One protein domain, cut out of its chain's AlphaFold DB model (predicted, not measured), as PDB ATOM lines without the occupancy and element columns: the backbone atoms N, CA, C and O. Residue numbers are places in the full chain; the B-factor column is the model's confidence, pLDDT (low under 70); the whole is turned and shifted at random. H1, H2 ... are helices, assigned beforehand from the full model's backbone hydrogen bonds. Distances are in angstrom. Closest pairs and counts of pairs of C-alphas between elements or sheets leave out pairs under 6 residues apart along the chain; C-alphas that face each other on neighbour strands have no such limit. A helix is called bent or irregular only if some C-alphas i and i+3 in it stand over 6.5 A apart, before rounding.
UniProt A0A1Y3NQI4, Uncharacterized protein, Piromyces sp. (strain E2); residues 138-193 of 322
ATOM      1  N   PRO A 138     142.811   7.606 106.480       52.41
ATOM      2  CA  PRO A 138     143.884   6.908 105.801       52.41
ATOM      3  C   PRO A 138     143.442   6.699 104.359       52.41
ATOM      4  O   PRO A 138     142.383   6.124 104.091       52.41
ATOM      5  N   MET A 139     144.230   7.233 103.435       54.66
ATOM      6  CA  MET A 139     144.028   7.031 102.014       54.66
ATOM      7  C   MET A 139     144.171   5.515 101.784       54.66
ATOM      8  O   MET A 139     145.235   4.945 102.019       54.66
ATOM      9  N   GLN A 140     143.059   4.829 101.504       46.34
ATOM     10  CA  GLN A 140     143.006   3.365 101.576       46.34
ATOM     11  C   GLN A 140     143.843   2.733 100.451       46.34
ATOM     12  O   GLN A 140     143.486   2.808  99.280       46.34
ATOM     13  N   PHE A 141     144.946   2.083 100.832       42.97
ATOM     14  CA  PHE A 141     145.717   1.151 100.001       42.97
ATOM     15  C   PHE A 141     145.037  -0.237 100.048       42.97
ATOM     16  O   PHE A 141     144.603  -0.641 101.130       42.97
ATOM     17  N   PRO A 142     144.979  -1.018  98.947       50.78
ATOM     18  CA  PRO A 142     145.738  -0.855  97.713       50.78
ATOM     19  C   PRO A 142     144.988  -0.162  96.568       50.78
ATOM     20  O   PRO A 142     143.858  -0.502  96.237       50.78
ATOM     21  N   TYR A 143     145.700   0.730  95.880       53.22
ATOM     22  CA  TYR A 143     145.215   1.512  94.737       53.22
ATOM     23  C   TYR A 143     145.195   0.770  93.395       53.22
ATOM     24  O   TYR A 143     145.041   1.393  92.351       53.22
ATOM     25  N   ARG A 144     145.330  -0.562  93.386       48.62
ATOM     26  CA  ARG A 144     145.492  -1.344  92.143       48.62
ATOM     27  C   ARG A 144     144.326  -1.237  91.152       48.62
ATOM     28  O   ARG A 144     144.469  -1.703  90.030       48.62
ATOM     29  N   ASN A 145     143.210  -0.630  91.549       54.44
ATOM     30  CA  ASN A 145     142.032  -0.465  90.701       54.44
ATOM     31  C   ASN A 145     141.945   0.914  90.020       54.44
ATOM     32  O   ASN A 145     141.034   1.104  89.223       54.44
ATOM     33  N   PHE A 146     142.853   1.854  90.311       68.94
ATOM     34  CA  PHE A 146     142.937   3.151  89.627       68.94
ATOM     35  C   PHE A 146     144.312   3.289  88.977       68.94
ATOM     36  O   PHE A 146     145.325   3.439  89.664       68.94
ATOM     37  N   VAL A 147     144.344   3.206  87.649       76.06
ATOM     38  CA  VAL A 147     145.573   3.276  86.845       76.06
ATOM     39  C   VAL A 147     146.273   4.623  87.054       76.06
ATOM     40  O   VAL A 147     147.494   4.673  87.172       76.06
ATOM     41  N   GLU A 148     145.494   5.686  87.234       80.00
ATOM     42  CA  GLU A 148     145.936   7.057  87.504       80.00
ATOM     43  C   GLU A 148     146.759   7.153  88.794       80.00
ATOM     44  O   GLU A 148     147.735   7.895  88.880       80.00
ATOM     45  N   ILE A 149     146.408   6.360  89.812       81.06
ATOM     46  CA  ILE A 149     147.134   6.382  91.085       81.06
ATOM     47  C   ILE A 149     148.482   5.667  90.958       81.06
ATOM     48  O   ILE A 149     149.445   6.089  91.597       81.06
ATOM     49  N   ASN A 150     148.586   4.632  90.120       82.06
ATOM     50  CA  ASN A 150     149.884   4.019  89.830       82.06
ATOM     51  C   ASN A 150     150.805   5.028  89.126       82.06
ATOM     52  O   ASN A 150     151.956   5.167  89.526       82.06
ATOM     53  N   ASP A 151     150.274   5.781  88.156       84.00
ATOM     54  CA  ASP A 151     151.015   6.816  87.419       84.00
ATOM     55  C   ASP A 151     151.475   7.952  88.357       84.00
ATOM     56  O   ASP A 151     152.627   8.389  88.319       84.00
ATOM     57  N   PHE A 152     150.600   8.378  89.278       87.38
ATOM     58  CA  PHE A 152     150.922   9.362  90.318       87.38
ATOM     59  C   PHE A 152     152.025   8.872  91.263       87.38
ATOM     60  O   PHE A 152     152.915   9.634  91.639       87.38
ATOM     61  N   GLN A 153     151.970   7.601  91.667       84.69
ATOM     62  CA  GLN A 153     152.973   7.000  92.547       84.69
ATOM     63  C   GLN A 153     154.322   6.836  91.863       84.69
ATOM     64  O   GLN A 153     155.344   7.104  92.489       84.69
ATOM     65  N   GLU A 154     154.326   6.417  90.600       88.00
ATOM     66  CA  GLU A 154     155.543   6.266  89.808       88.00
ATOM     67  C   GLU A 154     156.260   7.608  89.639       88.00
ATOM     68  O   GLU A 154     157.476   7.687  89.812       88.00
ATOM     69  N   LYS A 155     155.505   8.681  89.376       88.81
ATOM     70  CA  LYS A 155     156.061  10.031  89.205       88.81
ATOM     71  C   LYS A 155     156.419  10.725  90.520       88.81
ATOM     72  O   LYS A 155     157.219  11.654  90.507       88.81
ATOM     73  N   ALA A 156     155.839  10.289  91.640       91.94
ATOM     74  CA  ALA A 156     156.129  10.757  92.997       91.94
ATOM     75  C   ALA A 156     156.290  12.297  93.136       91.94
ATOM     76  O   ALA A 156     157.285  12.758  93.705       91.94
ATOM     77  N   PRO A 157     155.317  13.116  92.676       91.94
ATOM     78  CA  PRO A 157     155.471  14.574  92.563       91.94
ATOM     79  C   PRO A 157     155.833  15.260  93.884       91.94
ATOM     80  O   PRO A 157     156.652  16.170  93.921       91.94
ATOM     81  N   ILE A 158     155.271  14.781  94.997       91.56
ATOM     82  CA  ILE A 158     155.554  15.325  96.331       91.56
ATOM     83  C   ILE A 158     157.002  15.048  96.748       91.56
ATOM     84  O   ILE A 158     157.665  15.914  97.313       91.56
ATOM     85  N   SER A 159     157.511  13.849  96.462       90.88
ATOM     86  CA  SER A 159     158.907  13.505  96.736       90.88
ATOM     87  C   SER A 159     159.858  14.328  95.872       90.88
ATOM     88  O   SER A 159     160.880  14.779  96.385       90.88
ATOM     89  N   LEU A 160     159.506  14.562  94.605       88.38
ATOM     90  CA  LEU A 160     160.274  15.409  93.694       88.38
ATOM     91  C   LEU A 160     160.306  16.868  94.173       88.38
ATOM     92  O   LEU A 160     161.384  17.442  94.298       88.38
ATOM     93  N   LEU A 161     159.157  17.427  94.565       91.88
ATOM     94  CA  LEU A 161     159.064  18.755  95.179       91.88
ATOM     95  C   LEU A 161     159.991  18.875  96.396       91.88
ATOM     96  O   LEU A 161     160.792  19.802  96.483       91.88
ATOM     97  N   PHE A 162     159.927  17.927  97.336       89.62
ATOM     98  CA  PHE A 162     160.808  17.955  98.507       89.62
ATOM     99  C   PHE A 162     162.281  17.774  98.144       89.62
ATOM    100  O   PHE A 162     163.129  18.364  98.811       89.62
ATOM    101  N   ALA A 163     162.597  17.004  97.102       87.12
ATOM    102  CA  ALA A 163     163.960  16.883  96.606       87.12
ATOM    103  C   ALA A 163     164.478  18.237  96.103       87.12
ATOM    104  O   ALA A 163     165.548  18.647  96.546       87.12
ATOM    105  N   HIS A 164     163.708  18.969  95.294       86.75
ATOM    106  CA  HIS A 164     164.087  20.315  94.853       86.75
ATOM    107  C   HIS A 164     164.288  21.287  96.026       86.75
ATOM    108  O   HIS A 164     165.276  22.020  96.083       86.75
ATOM    109  N   LEU A 165     163.396  21.260  97.022       84.19
ATOM    110  CA  LEU A 165     163.520  22.122  98.206       84.19
ATOM    111  C   LEU A 165     164.719  21.752  99.089       84.19
ATOM    112  O   LEU A 165     165.324  22.622  99.719       84.19
ATOM    113  N   TYR A 166     165.059  20.464  99.150       82.69
ATOM    114  CA  TYR A 166     166.166  19.954  99.949       82.69
ATOM    115  C   TYR A 166     167.524  20.185  99.275       82.69
ATOM    116  O   TYR A 166     168.465  20.665  99.916       82.69
ATOM    117  N   TYR A 167     167.633  19.898  97.974       77.62
ATOM    118  CA  TYR A 167     168.828  20.124  97.162       77.62
ATOM    119  C   TYR A 167     168.915  21.589  96.718       77.62
ATOM    120  O   TYR A 167     168.900  21.927  95.548       77.62
ATOM    121  N   LYS A 168     169.025  22.467  97.718       59.06
ATOM    122  CA  LYS A 168     169.418  23.882  97.680       59.06
ATOM    123  C   LYS A 168     169.563  24.511  96.272       59.06
ATOM    124  O   LYS A 168     170.656  24.536  95.705       59.06
ATOM    125  N   HIS A 169     168.505  25.199  95.843       58.25
ATOM    126  CA  HIS A 169     168.405  26.102  94.681       58.25
ATOM    127  C   HIS A 169     169.597  27.016  94.356       58.25
ATOM    128  O   HIS A 169     169.725  27.486  93.232       58.25
ATOM    129  N   ASN A 170     170.449  27.349  95.326       52.62
ATOM    130  CA  ASN A 170     171.510  28.335  95.109       52.62
ATOM    131  C   ASN A 170     172.677  27.817  94.254       52.62
ATOM    132  O   ASN A 170     173.473  28.635  93.797       52.62
ATOM    133  N   ASN A 171     172.811  26.499  94.068       56.34
ATOM    134  CA  ASN A 171     173.975  25.911  93.393       56.34
ATOM    135  C   ASN A 171     173.639  25.143  92.102       56.34
ATOM    136  O   ASN A 171     174.560  24.809  91.356       56.34
ATOM    137  N   THR A 172     172.364  24.862  91.829       60.69
ATOM    138  CA  THR A 172     171.895  24.191  90.608       60.69
ATOM    139  C   THR A 172     170.937  25.119  89.860       60.69
ATOM    140  O   THR A 172     170.166  25.851  90.472       60.69
ATOM    141  N   ASN A 173     170.998  25.138  88.523       64.44
ATOM    142  CA  ASN A 173     170.124  25.952  87.659       64.44
ATOM    143  C   ASN A 173     168.679  25.398  87.616       64.44
ATOM    144  O   ASN A 173     168.099  25.274  86.541       64.44
ATOM    145  N   GLU A 174     168.101  25.017  88.754       67.81
ATOM    146  CA  GLU A 174     166.798  24.334  88.858       67.81
ATOM    147  C   GLU A 174     165.591  25.288  88.792       67.81
ATOM    148  O   GLU A 174     164.536  25.022  89.351       67.81
ATOM    149  N   GLY A 175     165.719  26.406  88.075       74.56
ATOM    150  CA  GLY A 175     164.628  27.369  87.918       74.56
ATOM    151  C   GLY A 175     164.260  28.101  89.213       74.56
ATOM    152  O   GLY A 175     164.965  28.051  90.227       74.56
ATOM    153  N   SER A 176     163.173  28.864  89.151       87.62
ATOM    154  CA  SER A 176     162.605  29.569  90.298       87.62
ATOM    155  C   SER A 176     161.762  28.629  91.170       87.62
ATOM    156  O   SER A 176     161.338  27.562  90.737       87.62
ATOM    157  N   PHE A 177     161.472  29.033  92.411       86.75
ATOM    158  CA  PHE A 177     160.536  28.291  93.267       86.75
ATOM    159  C   PHE A 177     159.154  28.140  92.611       86.75
ATOM    160  O   PHE A 177     158.513  27.104  92.750       86.75
ATOM    161  N   GLU A 178     158.711  29.161  91.870       90.19
ATOM    162  CA  GLU A 178     157.459  29.120  91.113       90.19
ATOM    163  C   GLU A 178     157.484  28.020  90.044       90.19
ATOM    164  O   GLU A 178     156.518  27.270  89.934       90.19
ATOM    165  N   ASP A 179     158.605  27.849  89.337       90.00
ATOM    166  CA  ASP A 179     158.755  26.800  88.321       90.00
ATOM    167  C   ASP A 179     158.626  25.394  88.920       90.00
ATOM    168  O   ASP A 179     157.955  24.549  88.340       90.00
ATOM    169  N   ILE A 180     159.184  25.146  90.110       89.44
ATOM    170  CA  ILE A 180     159.060  23.843  90.790       89.44
ATOM    171  C   ILE A 180     157.643  23.586  91.281       89.44
ATOM    172  O   ILE A 180     157.154  22.456  91.226       89.44
ATOM    173  N   ILE A 181     156.980  24.615  91.813       92.38
ATOM    174  CA  ILE A 181     155.581  24.477  92.220       92.38
ATOM    175  C   ILE A 181     154.728  24.154  90.994       92.38
ATOM    176  O   ILE A 181     153.904  23.244  91.063       92.38
ATOM    177  N   ASN A 182     154.971  24.831  89.870       93.31
ATOM    178  CA  ASN A 182     154.287  24.560  88.612       93.31
ATOM    179  C   ASN A 182     154.599  23.155  88.085       93.31
ATOM    180  O   ASN A 182     153.669  22.439  87.744       93.31
ATOM    181  N   GLU A 183     155.854  22.702  88.121       92.81
ATOM    182  CA  GLU A 183     156.224  21.331  87.749       92.81
ATOM    183  C   GLU A 183     155.488  20.293  88.607       92.81
ATOM    184  O   GLU A 183     154.930  19.324  88.090       92.81
ATOM    185  N   CYS A 184     155.433  20.502  89.924       93.31
ATOM    186  CA  CYS A 184     154.699  19.619  90.824       93.31
ATOM    187  C   CYS A 184     153.204  19.586  90.471       93.31
ATOM    188  O   CYS A 184     152.631  18.504  90.328       93.31
ATOM    189  N   CYS A 185     152.581  20.752  90.286       92.62
ATOM    190  CA  CYS A 185     151.184  20.867  89.870       92.62
ATOM    191  C   CYS A 185     150.934  20.168  88.530       92.62
ATOM    192  O   CYS A 185     150.008  19.362  88.438       92.62
ATOM    193  N   ASP A 186     151.797  20.396  87.541       92.06
ATOM    194  CA  ASP A 186     151.712  19.796  86.217       92.06
ATOM    195  C   ASP A 186     151.801  18.277  86.306       92.06
ATOM    196  O   ASP A 186     151.014  17.583  85.667       92.06
ATOM    197  N   ILE A 187     152.720  17.722  87.103       92.12
ATOM    198  CA  ILE A 187     152.843  16.271  87.293       92.12
ATOM    199  C   ILE A 187     151.593  15.710  87.976       92.12
ATOM    200  O   ILE A 187     151.096  14.664  87.552       92.12
ATOM    201  N   ILE A 188     151.079  16.378  89.011       91.00
ATOM    202  CA  ILE A 188     149.868  15.954  89.729       91.00
ATOM    203  C   ILE A 188     148.677  15.935  88.772       91.00
ATOM    204  O   ILE A 188     148.029  14.899  88.626       91.00
ATOM    205  N   GLU A 189     148.419  17.047  88.088       87.69
ATOM    206  CA  GLU A 189     147.321  17.178  87.133       87.69
ATOM    207  C   GLU A 189     147.450  16.128  86.027       87.69
ATOM    208  O   GLU A 189     146.526  15.355  85.770       87.69
ATOM    209  N   ASN A 190     148.649  15.980  85.464       87.25
ATOM    210  CA  ASN A 190     148.930  14.976  84.452       87.25
ATOM    211  C   ASN A 190     148.748  13.536  84.942       87.25
ATOM    212  O   ASN A 190     148.448  12.661  84.131       87.25
ATOM    213  N   SER A 191     148.993  13.241  86.209       89.00
ATOM    214  CA  SER A 191     148.871  11.872  86.721       89.00
ATOM    215  C   SER A 191     147.427  11.518  87.063       89.00
ATOM    216  O   SER A 191     147.050  10.354  87.002       89.00
ATOM    217  N   LEU A 192     146.615  12.520  87.408       87.56
ATOM    218  CA  LEU A 192     145.223  12.335  87.811       87.56
ATOM    219  C   LEU A 192     144.233  12.401  86.644       87.56
ATOM    220  O   LEU A 192     143.087  11.983  86.802       87.56
ATOM    221  N   ILE A 193     144.648  12.916  85.482       88.06
ATOM    222  CA  ILE A 193     143.822  12.898  84.274       88.06
ATOM    223  C   ILE A 193     143.798  11.470  83.687       88.06
ATOM    224  O   ILE A 193     144.847  10.966  83.277       88.06
TER     225      ILE A 193
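Overview. This is residues 138 to 193 of the 322 residues of an uncharacterized protein of Piromyces sp. (strain E2) (UniProt A0A1Y3NQI4). This is a long, narrow helical hairpin: the longest helix, H3, makes one side, and two shorter helices, H1 and H2, follow one another end to end to make the other side, running back along H3. The loop of residues 167 to 176 turns the chain at one end of the rod, and residues 138 to 146, with no named helix, lie before H1 at the other end. The printed part has 56 residues with three named helices, in the order H1, H2, H3, and no named strand; its class is all helix. It is loose, with a radius of gyration of the C-alphas of 13.3 A, and its C-alphas span 41 by 20 by 16 A.

Along the chain. Begin with H3, residues 177 to 192. Find C-alpha 177 at (160.536, 28.291, 93.267); from there the helix runs 22.8 A to C-alpha 192 at (145.223, 12.335, 87.811). Go back along the chain to H2, residues 157 to 166, which measures 14.1 A from first to last C-alpha. Before it look for H1, residues 147 to 155, which begins at C-alpha 147 at (145.573, 3.276, 86.845) and measures 12.7 A. No helix here is bent.

Arrangement. Start from H3 and look at H2 first. The two touch, with the C-alphas of Pro 157 and Cys 184 closest at 5.4 A. They run opposite ways at a shallow tilt of 17 degrees and form a helical hairpin, two successive helices that touch and run opposite ways. Farther along H3, residues 187 to 192 alone touch H1, and the closest C-alphas are those of Phe 152 and Ser 191, 4.8 A apart. H1 and H3 also run opposite ways, at a shallow tilt of 29 degrees. H1 and H2 meet only through their link. In the backbones of H1, H2 and H3, every O i to N i+4 pair is within hydrogen-bond range.

Size, cuts and confidence. The outline is a rod, and the two C-alphas farthest apart are those of Asn 145, before H1, and Asn 171, in the link from H2 to H3, at 41.5 A. The first and last printed C-alphas, Pro 138 and Ile 193, are 22.3 A apart. The printed part has no cut. The link from H1 to H2 is tight, with one residue, Ala 156; the link from H2 to H3 is short, with 10 residues; no link is long. In the B-factor column you will find a mean pLDDT of 78.5 for the printed part of this model, with low confidence, under 70, at residues 138 to 146 and 168 to 174.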